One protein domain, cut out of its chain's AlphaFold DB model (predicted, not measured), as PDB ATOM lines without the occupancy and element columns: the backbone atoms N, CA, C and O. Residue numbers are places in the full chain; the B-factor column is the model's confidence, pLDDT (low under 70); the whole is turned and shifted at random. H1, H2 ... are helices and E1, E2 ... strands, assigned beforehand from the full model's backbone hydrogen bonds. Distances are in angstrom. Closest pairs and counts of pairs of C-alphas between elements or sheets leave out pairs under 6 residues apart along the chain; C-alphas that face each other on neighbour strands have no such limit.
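AT A GLANCE: This is residues 162 to 238 of the 240 residues of an uncharacterized protein of Blastopirellula sp (UniProt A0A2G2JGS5). A small antiparallel sheet, E1 - E2 - E3, has helix H1 over one face, and helix H2 sticks out far from this body, in residues 220 to 238, which stand free. The 77 printed residues, with three strands and then two helices, are of mixed class: a meander, each strand the antiparallel neighbour of the one before, and H1 in two layers. The whole is flat, 49 by 38 by 17 A, and only just extended, close to loose, with radius of gyration of the C-alphas 17.4 A.

HOW THE PARTS SIT: Inner strand E2, residues 178 to 184, forms hairpins with E1, residues 162 to 167 (N 164 and O 181, 3.0 A), and E3, residues 187 to 191 (N 182 and O 189, 3.0 A). H1, residues 194 to 207, is on the sheet, height 9.2 A; its closest C-alphas to E3 are Leu 197 and Ala 191, 5.1 A. H2, residues 224 to 236, is apart from H1. In both helices every O i to N i+4 pair is within hydrogen-bond range.

IN THESE COORDINATES: E1 (16.7 A) begins at C-alpha 162 (20.820, 5.514, 36.059). E2 spans 19.9 A, E3 13.6 A, H1 20.0 A. H2 (18.0 A) ends at C-alpha 236 (-11.181, 25.614, 11.993).

THE WHOLE: The printed part has no cut. The link H1 to H2 is long. Residues 171 to 172, 174 to 176 and 210 to 212 have pLDDT under 70.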
ATOM      1  N   ASP A 162      20.490   6.829  36.591       98.12
ATOM      2  CA  ASP A 162      20.820   5.514  36.059       98.12
ATOM      3  C   ASP A 162      19.678   5.033  35.160       98.12
ATOM      4  O   ASP A 162      18.505   5.095  35.532       98.12
ATOM      5  N   LEU A 163      20.010   4.564  33.960       98.12
ATOM      6  CA  LEU A 163      19.028   4.179  32.948       98.12
ATOM      7  C   LEU A 163      18.962   2.665  32.789       98.12
ATOM      8  O   LEU A 163      19.987   1.990  32.718       98.12
ATOM      9  N   GLU A 164      17.748   2.144  32.656       97.19
ATOM     10  CA  GLU A 164      17.492   0.719  32.474       97.19
ATOM     11  C   GLU A 164      16.388   0.515  31.437       97.19
ATOM     12  O   GLU A 164      15.310   1.109  31.518       97.19
ATOM     13  N   LEU A 165      16.628  -0.378  30.480       94.38
ATOM     14  CA  LEU A 165      15.587  -0.882  29.594       94.38
ATOM     15  C   LEU A 165      15.087  -2.217  30.151       94.38
ATOM     16  O   LEU A 165      15.870  -3.152  30.298       94.38
ATOM     17  N   SER A 166      13.794  -2.309  30.459       94.56
ATOM     18  CA  SER A 166      13.174  -3.527  30.994       94.56
ATOM     19  C   SER A 166      12.091  -4.056  30.057       94.56
ATOM     20  O   SER A 166      11.582  -3.333  29.205       94.56
ATOM     21  N   GLY A 167      11.734  -5.333  30.190       89.88
ATOM     22  CA  GLY A 167      10.781  -6.010  29.305       89.88
ATOM     23  C   GLY A 167      11.449  -7.059  28.422       89.88
ATOM     24  O   GLY A 167      12.636  -7.353  28.567       89.88
ATOM     25  N   LYS A 168      10.663  -7.672  27.535       83.00
ATOM     26  CA  LYS A 168      11.169  -8.653  26.572       83.00
ATOM     27  C   LYS A 168      11.148  -8.031  25.181       83.00
ATOM     28  O   LYS A 168      10.139  -7.410  24.841       83.00
ATOM     29  N   PRO A 169      12.218  -8.189  24.389       75.38
ATOM     30  CA  PRO A 169      12.120  -7.885  22.975       75.38
ATOM     31  C   PRO A 169      11.050  -8.778  22.341       75.38
ATOM     32  O   PRO A 169      10.793  -9.893  22.813       75.38
ATOM     33  N   ASP A 170      10.424  -8.283  21.280       75.00
ATOM     34  CA  ASP A 170       9.547  -9.110  20.457       75.00
ATOM     35  C   ASP A 170      10.353 -10.231  19.749       75.00
ATOM     36  O   ASP A 170      11.591 -10.253  19.816       75.00
ATOM     37  N   PRO A 171       9.701 -11.190  19.064       65.62
ATOM     38  CA  PRO A 171      10.398 -12.266  18.350       65.62
ATOM     39  C   PRO A 171      11.412 -11.803  17.289       65.62
ATOM     40  O   PRO A 171      12.248 -12.600  16.865       65.62
ATOM     41  N   HIS A 172      11.355 -10.540  16.864       64.06
ATOM     42  CA  HIS A 172      12.251  -9.936  15.881       64.06
ATOM     43  C   HIS A 172      13.379  -9.116  16.527       64.06
ATOM     44  O   HIS A 172      14.215  -8.560  15.819       64.06
ATOM     45  N   GLY A 173      13.437  -9.057  17.860       70.56
ATOM     46  CA  GLY A 173      14.436  -8.279  18.585       70.56
ATOM     47  C   GLY A 173      14.055  -6.810  18.781       70.56
ATOM     48  O   GLY A 173      14.882  -6.045  19.280       70.56
ATOM     49  N   ASN A 174      12.836  -6.394  18.419       68.88
ATOM     50  CA  ASN A 174      12.422  -5.007  18.594       68.88
ATOM     51  C   ASN A 174      12.043  -4.719  20.044       68.88
ATOM     52  O   ASN A 174      11.516  -5.557  20.777       68.88
ATOM     53  N   SER A 175      12.247  -3.466  20.431       66.88
ATOM     54  CA  SER A 175      11.982  -2.959  21.773       66.88
ATOM     55  C   SER A 175      10.524  -2.509  21.971       66.88
ATOM     56  O   SER A 175      10.233  -1.733  22.878       66.88
ATOM     57  N   THR A 176       9.593  -2.966  21.133       66.81
ATOM     58  CA  THR A 176       8.175  -2.547  21.113       66.81
ATOM     59  C   THR A 176       7.430  -2.857  22.411       66.81
ATOM     60  O   THR A 176       6.533  -2.112  22.793       66.81
ATOM     61  N   HIS A 177       7.843  -3.900  23.134       72.19
ATOM     62  CA  HIS A 177       7.303  -4.270  24.449       72.19
ATOM     63  C   HIS A 177       8.249  -3.935  25.610       72.19
ATOM     64  O   HIS A 177       8.107  -4.466  26.716       72.19
ATOM     65  N   THR A 178       9.239  -3.076  25.367       83.56
ATOM     66  CA  THR A 178      10.153  -2.630  26.420       83.56
ATOM     67  C   THR A 178       9.632  -1.377  27.105       83.56
ATOM     68  O   THR A 178       8.870  -0.592  26.547       83.56
ATOM     69  N   SER A 179      10.026  -1.205  28.355       91.62
ATOM     70  CA  SER A 179       9.795  -0.004  29.138       91.62
ATOM     71  C   SER A 179      11.123   0.671  29.423       91.62
ATOM     72  O   SER A 179      12.092   0.008  29.801       91.62
ATOM     73  N   TRP A 180      11.146   1.991  29.290       94.81
ATOM     74  CA  TRP A 180      12.302   2.817  29.607       94.81
ATOM     75  C   TRP A 180      12.207   3.256  31.059       94.81
ATOM     76  O   TRP A 180      11.184   3.811  31.461       94.81
ATOM     77  N   ASN A 181      13.252   3.005  31.839       97.44
ATOM     78  CA  ASN A 181      13.279   3.293  33.267       97.44
ATOM     79  C   ASN A 181      14.467   4.202  33.591       97.44
ATOM     80  O   ASN A 181      15.536   4.081  32.987       97.44
ATOM     81  N   ALA A 182      14.264   5.108  34.545       97.69
ATOM     82  CA  ALA A 182      15.301   5.981  35.079       97.69
ATOM     83  C   ALA A 182      15.240   5.970  36.608       97.69
ATOM     84  O   ALA A 182      14.166   6.139  37.191       97.69
ATOM     85  N   HIS A 183      16.392   5.798  37.248       97.19
ATOM     86  CA  HIS A 183      16.535   5.714  38.699       97.19
ATOM     87  C   HIS A 183      17.477   6.812  39.198       97.19
ATOM     88  O   HIS A 183      18.522   7.044  38.596       97.19
ATOM     89  N   LYS A 184      17.125   7.502  40.287       95.31
ATOM     90  CA  LYS A 184      17.995   8.496  40.941       95.31
ATOM     91  C   LYS A 184      17.684   8.551  42.433       95.31
ATOM     92  O   LYS A 184      16.652   9.081  42.835       95.31
ATOM     93  N   ASN A 185      18.577   8.028  43.271       92.19
ATOM     94  CA  ASN A 185      18.299   7.793  44.695       92.19
ATOM     95  C   ASN A 185      17.058   6.883  44.868       92.19
ATOM     96  O   ASN A 185      17.009   5.795  44.302       92.19
ATOM     97  N   GLU A 186      16.049   7.334  45.616       91.19
ATOM     98  CA  GLU A 186      14.764   6.645  45.817       91.19
ATOM     99  C   GLU A 186      13.787   6.841  44.631       91.19
ATOM    100  O   GLU A 186      12.790   6.129  44.520       91.19
ATOM    101  N   LEU A 187      14.054   7.799  43.730       91.19
ATOM    102  CA  LEU A 187      13.190   8.105  42.587       91.19
ATOM    103  C   LEU A 187      13.301   7.015  41.520       91.19
ATOM    104  O   LEU A 187      14.395   6.727  41.032       91.19
ATOM    105  N   ARG A 188      12.150   6.471  41.112       93.44
ATOM    106  CA  ARG A 188      12.020   5.500  40.020       93.44
ATOM    107  C   ARG A 188      10.964   5.967  39.032       93.44
ATOM    108  O   ARG A 188       9.796   6.103  39.386       93.44
ATOM    109  N   LEU A 189      11.375   6.189  37.791       94.44
ATOM    110  CA  LEU A 189      10.512   6.620  36.697       94.44
ATOM    111  C   LEU A 189      10.444   5.538  35.626       94.44
ATOM    112  O   LEU A 189      11.429   4.845  35.375       94.44
ATOM    113  N   LYS A 190       9.283   5.417  34.980       94.94
ATOM    114  CA  LYS A 190       9.015   4.450  33.913       94.94
ATOM    115  C   LYS A 190       8.163   5.096  32.825       94.94
ATOM    116  O   LYS A 190       7.181   5.759  33.143       94.94
ATOM    117  N   ALA A 191       8.512   4.871  31.561       93.75
ATOM    118  CA  ALA A 191       7.784   5.404  30.412       93.75
ATOM    119  C   ALA A 191       7.838   4.476  29.187       93.75
ATOM    120  O   ALA A 191       8.627   3.525  29.144       93.75
ATOM    121  N   SER A 192       7.007   4.764  28.178       90.31
ATOM    122  CA  SER A 192       6.956   3.983  26.932       90.31
ATOM    123  C   SER A 192       8.069   4.355  25.944       90.31
ATOM    124  O   SER A 192       8.443   3.552  25.092       90.31
ATOM    125  N   ASN A 193       8.643   5.554  26.080       90.69
ATOM    126  CA  ASN A 193       9.746   6.045  25.256       90.69
ATOM    127  C   ASN A 193      10.631   7.056  26.023       90.69
ATOM    128  O   ASN A 193      10.210   7.596  27.051       90.69
ATOM    129  N   PRO A 194      11.847   7.362  25.529       93.19
ATOM    130  CA  PRO A 194      12.765   8.288  26.202       93.19
ATOM    131  C   PRO A 194      12.274   9.736  26.329       93.19
ATOM    132  O   PRO A 194      12.720  10.446  27.230       93.19
ATOM    133  N   ILE A 195      11.376  10.193  25.450       94.06
ATOM    134  CA  ILE A 195      10.844  11.566  25.487       94.06
ATOM    135  C   ILE A 195       9.894  11.711  26.675       94.06
ATOM    136  O   ILE A 195      10.034  12.644  27.464       94.06
ATOM    137  N   GLU A 196       8.968  10.763  26.837       93.69
ATOM    138  CA  GLU A 196       8.097  10.682  28.013       93.69
ATOM    139  C   GLU A 196       8.909  10.563  29.305       93.69
ATOM    140  O   GLU A 196       8.618  11.263  30.274       93.69
ATOM    141  N   LEU A 197       9.959   9.731  29.308       95.81
ATOM    142  CA  LEU A 197      10.810   9.540  30.483       95.81
ATOM    143  C   LEU A 197      11.513  10.839  30.901       95.81
ATOM    144  O   LEU A 197      11.508  11.190  32.081       95.81
ATOM    145  N   LEU A 198      12.074  11.578  29.935       96.56
ATOM    146  CA  LEU A 198      12.663  12.892  30.186       96.56
ATOM    147  C   LEU A 198      11.614  13.896  30.677       96.56
ATOM    148  O   LEU A 198      11.891  14.660  31.600       96.56
ATOM    149  N   GLY A 199      10.414  13.885  30.090       94.81
ATOM    150  CA  GLY A 199       9.304  14.733  30.519       94.81
ATOM    151  C   GLY A 199       8.934  14.501  31.984       94.81
ATOM    152  O   GLY A 199       8.866  15.455  32.753       94.81
ATOM    153  N   LEU A 200       8.780  13.237  32.393       93.75
ATOM    154  CA  LEU A 200       8.506  12.871  33.786       93.75
ATOM    155  C   LEU A 200       9.621  13.329  34.729       93.75
ATOM    156  O   LEU A 200       9.331  13.909  35.774       93.75
ATOM    157  N   ALA A 201      10.884  13.119  34.351       94.81
ATOM    158  CA  ALA A 201      12.020  13.549  35.161       94.81
ATOM    159  C   ALA A 201      12.045  15.071  35.345       94.81
ATOM    160  O   ALA A 201      12.252  15.549  36.457       94.81
ATOM    161  N   LYS A 202      11.774  15.838  34.283       95.38
ATOM    162  CA  LYS A 202      11.748  17.304  34.358       95.38
ATOM    163  C   LYS A 202      10.569  17.841  35.154       95.38
ATOM    164  O   LYS A 202      10.751  18.804  35.888       95.38
ATOM    165  N   ILE A 203       9.398  17.210  35.067       92.69
ATOM    166  CA  ILE A 203       8.275  17.585  35.932       92.69
ATOM    167  C   ILE A 203       8.641  17.326  37.395       92.69
ATOM    168  O   ILE A 203       8.439  18.210  38.214       92.69
ATOM    169  N   HIS A 204       9.239  16.173  37.711       91.31
ATOM    170  CA  HIS A 204       9.675  15.862  39.076       91.31
ATOM    171  C   HIS A 204      10.680  16.885  39.619       91.31
ATOM    172  O   HIS A 204      10.581  17.300  40.771       91.31
ATOM    173  N   GLU A 205      11.670  17.266  38.810       91.00
ATOM    174  CA  GLU A 205      12.668  18.273  39.191       91.00
ATOM    175  C   GLU A 205      12.035  19.641  39.475       91.00
ATOM    176  O   GLU A 205      12.474  20.316  40.397       91.00
ATOM    177  N   GLU A 206      10.999  20.027  38.727       91.06
ATOM    178  CA  GLU A 206      10.322  21.319  38.889       91.06
ATOM    179  C   GLU A 206       9.350  21.342  40.077       91.06
ATOM    180  O   GLU A 206       9.188  22.366  40.736       91.06
ATOM    181  N   THR A 207       8.662  20.232  40.350       88.62
ATOM    182  CA  THR A 207       7.621  20.193  41.384       88.62
ATOM    183  C   THR A 207       8.155  19.886  42.783       88.62
ATOM    184  O   THR A 207       7.400  20.025  43.746       88.62
ATOM    185  N   GLU A 208       9.417  19.450  42.904       81.69
ATOM    186  CA  GLU A 208      10.076  19.032  44.157       81.69
ATOM    187  C   GLU A 208       9.212  18.079  45.019       81.69
ATOM    188  O   GLU A 208       9.306  18.046  46.249       81.69
ATOM    189  N   THR A 209       8.311  17.315  44.391       73.19
ATOM    190  CA  THR A 209       7.249  16.606  45.112       73.19
ATOM    191  C   THR A 209       7.771  15.370  45.832       73.19
ATOM    192  O   THR A 209       8.641  14.651  45.349       73.19
ATOM    193  N   VAL A 210       7.150  15.054  46.970       68.69
ATOM    194  CA  VAL A 210       7.345  13.773  47.656       68.69
ATOM    195  C   VAL A 210       6.621  12.666  46.878       68.69
ATOM    196  O   VAL A 210       5.426  12.773  46.599       68.69
ATOM    197  N   MET A 211       7.362  11.608  46.553       65.25
ATOM    198  CA  MET A 211       7.015  10.495  45.651       65.25
ATOM    199  C   MET A 211       5.717   9.719  45.953       65.25
ATOM    200  O   MET A 211       5.194   9.054  45.063       65.25
ATOM    201  N   ASP A 212       5.166   9.814  47.164       67.69
ATOM    202  CA  ASP A 212       4.067   8.950  47.632       67.69
ATOM    203  C   ASP A 212       2.650   9.440  47.285       67.69
ATOM    204  O   ASP A 212       1.657   8.898  47.775       67.69
ATOM    205  N   LYS A 213       2.512  10.464  46.436       76.25
ATOM    206  CA  LYS A 213       1.197  10.976  46.029       76.25
ATOM    207  C   LYS A 213       0.848  10.535  44.610       76.25
ATOM    208  O   LYS A 213       1.586  10.810  43.666       76.25
ATOM    209  N   GLU A 214      -0.317   9.913  44.435       77.19
ATOM    210  CA  GLU A 214      -0.867   9.678  43.097       77.19
ATOM    211  C   GLU A 214      -0.973  10.996  42.319       77.19
ATOM    212  O   GLU A 214      -1.368  12.029  42.869       77.19
ATOM    213  N   TYR A 215      -0.630  10.951  41.029       79.38
ATOM    214  CA  TYR A 215      -0.640  12.119  40.146       79.38
ATOM    215  C   TYR A 215       0.206  13.288  40.674       79.38
ATOM    216  O   TYR A 215      -0.156  14.446  40.478       79.38
ATOM    217  N   TRP A 216       1.335  13.011  41.335       82.62
ATOM    218  CA  TRP A 216       2.247  14.043  41.853       82.62
ATOM    219  C   TRP A 216       2.723  15.041  40.785       82.62
ATOM    220  O   TRP A 216       3.105  16.156  41.129       82.62
ATOM    221  N   TRP A 217       2.673  14.660  39.503       83.12
ATOM    222  CA  TRP A 217       3.000  15.503  38.349       83.12
ATOM    223  C   TRP A 217       1.891  16.497  37.968       83.12
ATOM    224  O   TRP A 217       2.062  17.296  37.046       83.12
ATOM    225  N   ARG A 218       0.722  16.441  38.619       85.75
ATOM    226  CA  ARG A 218      -0.382  17.368  38.366       85.75
ATOM    227  C   ARG A 218      -0.092  18.722  39.010       85.75
ATOM    228  O   ARG A 218       0.050  18.828  40.225       85.75
ATOM    229  N   ILE A 219      -0.125  19.768  38.190       84.00
ATOM    230  CA  ILE A 219      -0.092  21.166  38.627       84.00
ATOM    231  C   ILE A 219      -1.526  21.707  38.586       84.00
ATOM    232  O   ILE A 219      -2.200  21.594  37.561       84.00
ATOM    233  N   GLU A 220      -2.014  22.268  39.695       89.06
ATOM    234  CA  GLU A 220      -3.343  22.892  39.724       89.06
ATOM    235  C   GLU A 220      -3.358  24.189  38.910       89.06
ATOM    236  O   GLU A 220      -2.484  25.046  39.043       89.06
ATOM    237  N   GLY A 221      -4.379  24.346  38.068       92.81
ATOM    238  CA  GLY A 221      -4.500  25.494  37.184       92.81
ATOM    239  C   GLY A 221      -5.604  25.334  36.139       92.81
ATOM    240  O   GLY A 221      -6.388  24.385  36.190       92.81
ATOM    241  N   PRO A 222      -5.698  26.280  35.189       94.50
ATOM    242  CA  PRO A 222      -6.649  26.194  34.087       94.50
ATOM    243  C   PRO A 222      -6.421  24.948  33.221       94.50
ATOM    244  O   PRO A 222      -5.281  24.597  32.926       94.50
ATOM    245  N   ASP A 223      -7.501  24.337  32.723       91.56
ATOM    246  CA  ASP A 223      -7.427  23.256  31.731       91.56
ATOM    247  C   ASP A 223      -7.017  23.809  30.355       91.56
ATOM    248  O   ASP A 223      -7.841  24.192  29.512       91.56
ATOM    249  N   LEU A 224      -5.702  23.898  30.149       93.94
ATOM    250  CA  LEU A 224      -5.113  24.412  28.918       93.94
ATOM    251  C   LEU A 224      -5.352  23.484  27.722       93.94
ATOM    252  O   LEU A 224      -5.481  23.982  26.605       93.94
ATOM    253  N   VAL A 225      -5.459  22.168  27.932       87.81
ATOM    254  CA  VAL A 225      -5.675  21.195  26.849       87.81
ATOM    255  C   VAL A 225      -7.053  21.400  26.231       87.81
ATOM    256  O   VAL A 225      -7.168  21.600  25.016       87.81
ATOM    257  N   THR A 226      -8.098  21.440  27.059       90.88
ATOM    258  CA  THR A 226      -9.466  21.689  26.589       90.88
ATOM    259  C   THR A 226      -9.594  23.080  25.979       90.88
ATOM    260  O   THR A 226     -10.233  23.238  24.936       90.88
ATOM    261  N   LYS A 227      -8.974  24.098  26.593       95.88
ATOM    262  CA  LYS A 227      -8.991  25.467  26.062       95.88
ATOM    263  C   LYS A 227      -8.386  25.536  24.658       95.88
ATOM    264  O   LYS A 227      -9.047  26.016  23.743       95.88
ATOM    265  N   LEU A 228      -7.164  25.030  24.474       92.75
ATOM    266  CA  LEU A 228      -6.471  25.076  23.183       92.75
ATOM    267  C   LEU A 228      -7.208  24.270  22.106       92.75
ATOM    268  O   LEU A 228      -7.276  24.713  20.960       92.75
ATOM    269  N   SER A 229      -7.805  23.135  22.476       87.56
ATOM    270  CA  SER A 229      -8.599  22.309  21.558       87.56
ATOM    271  C   SER A 229      -9.841  23.057  21.066       87.56
ATOM    272  O   SER A 229     -10.075  23.149  19.862       87.56
ATOM    273  N   LYS A 230     -10.590  23.693  21.977       91.38
ATOM    274  CA  LYS A 230     -11.758  24.517  21.624       91.38
ATOM    275  C   LYS A 230     -11.382  25.728  20.773       91.38
ATOM    276  O   LYS A 230     -12.094  26.055  19.824       91.38
ATOM    277  N   ASP A 231     -10.270  26.387  21.090       93.88
ATOM    278  CA  ASP A 231      -9.770  27.520  20.307       93.88
ATOM    279  C   ASP A 231      -9.392  27.086  18.882       93.88
ATOM    280  O   ASP A 231      -9.682  27.797  17.916       93.88
ATOM    281  N   TRP A 232      -8.780  25.909  18.731       92.12
ATOM    282  CA  TRP A 232      -8.489  25.327  17.424       92.12
ATOM    283  C   TRP A 232      -9.768  24.990  16.648       92.12
ATOM    284  O   TRP A 232      -9.887  25.389  15.490       92.12
ATOM    285  N   GLU A 233     -10.753  24.343  17.275       90.25
ATOM    286  CA  GLU A 233     -12.034  24.012  16.635       90.25
ATOM    287  C   GLU A 233     -12.793  25.253  16.159       90.25
ATOM    288  O   GLU A 233     -13.352  25.260  15.060       90.25
ATOM    289  N   ARG A 234     -12.808  26.319  16.969       93.44
ATOM    290  CA  ARG A 234     -13.415  27.601  16.589       93.44
ATOM    291  C   ARG A 234     -12.744  28.178  15.351       93.44
ATOM    292  O   ARG A 234     -13.433  28.480  14.378       93.44
ATOM    293  N   LYS A 235     -11.408  28.240  15.347       92.50
ATOM    294  CA  LYS A 235     -10.625  28.713  14.195       92.50
ATOM    295  C   LYS A 235     -10.865  27.860  12.952       92.50
ATOM    296  O   LYS A 235     -11.057  28.412  11.873       92.50
ATOM    297  N   ALA A 236     -10.911  26.536  13.096       85.38
ATOM    298  CA  ALA A 236     -11.181  25.614  11.993       85.38
ATOM    299  C   ALA A 236     -12.583  25.812  11.388       85.38
ATOM    300  O   ALA A 236     -12.769  25.623  10.189       85.38
ATOM    301  N   LYS A 237     -13.556  26.249  12.198       93.75
ATOM    302  CA  LYS A 237     -14.921  26.596  11.769       93.75
ATOM    303  C   LYS A 237     -15.071  28.054  11.302       93.75
ATOM    304  O   LYS A 237     -16.182  28.469  10.992       93.75
ATOM    305  N   GLY A 238     -13.988  28.839  11.272       92.12
ATOM    306  CA  GLY A 238     -14.027  30.265  10.927       92.12
ATOM    307  C   GLY A 238     -14.748  31.140  11.962       92.12
ATOM    308  O   GLY A 238     -15.173  32.248  11.644       92.12
TER     309      GLY A 238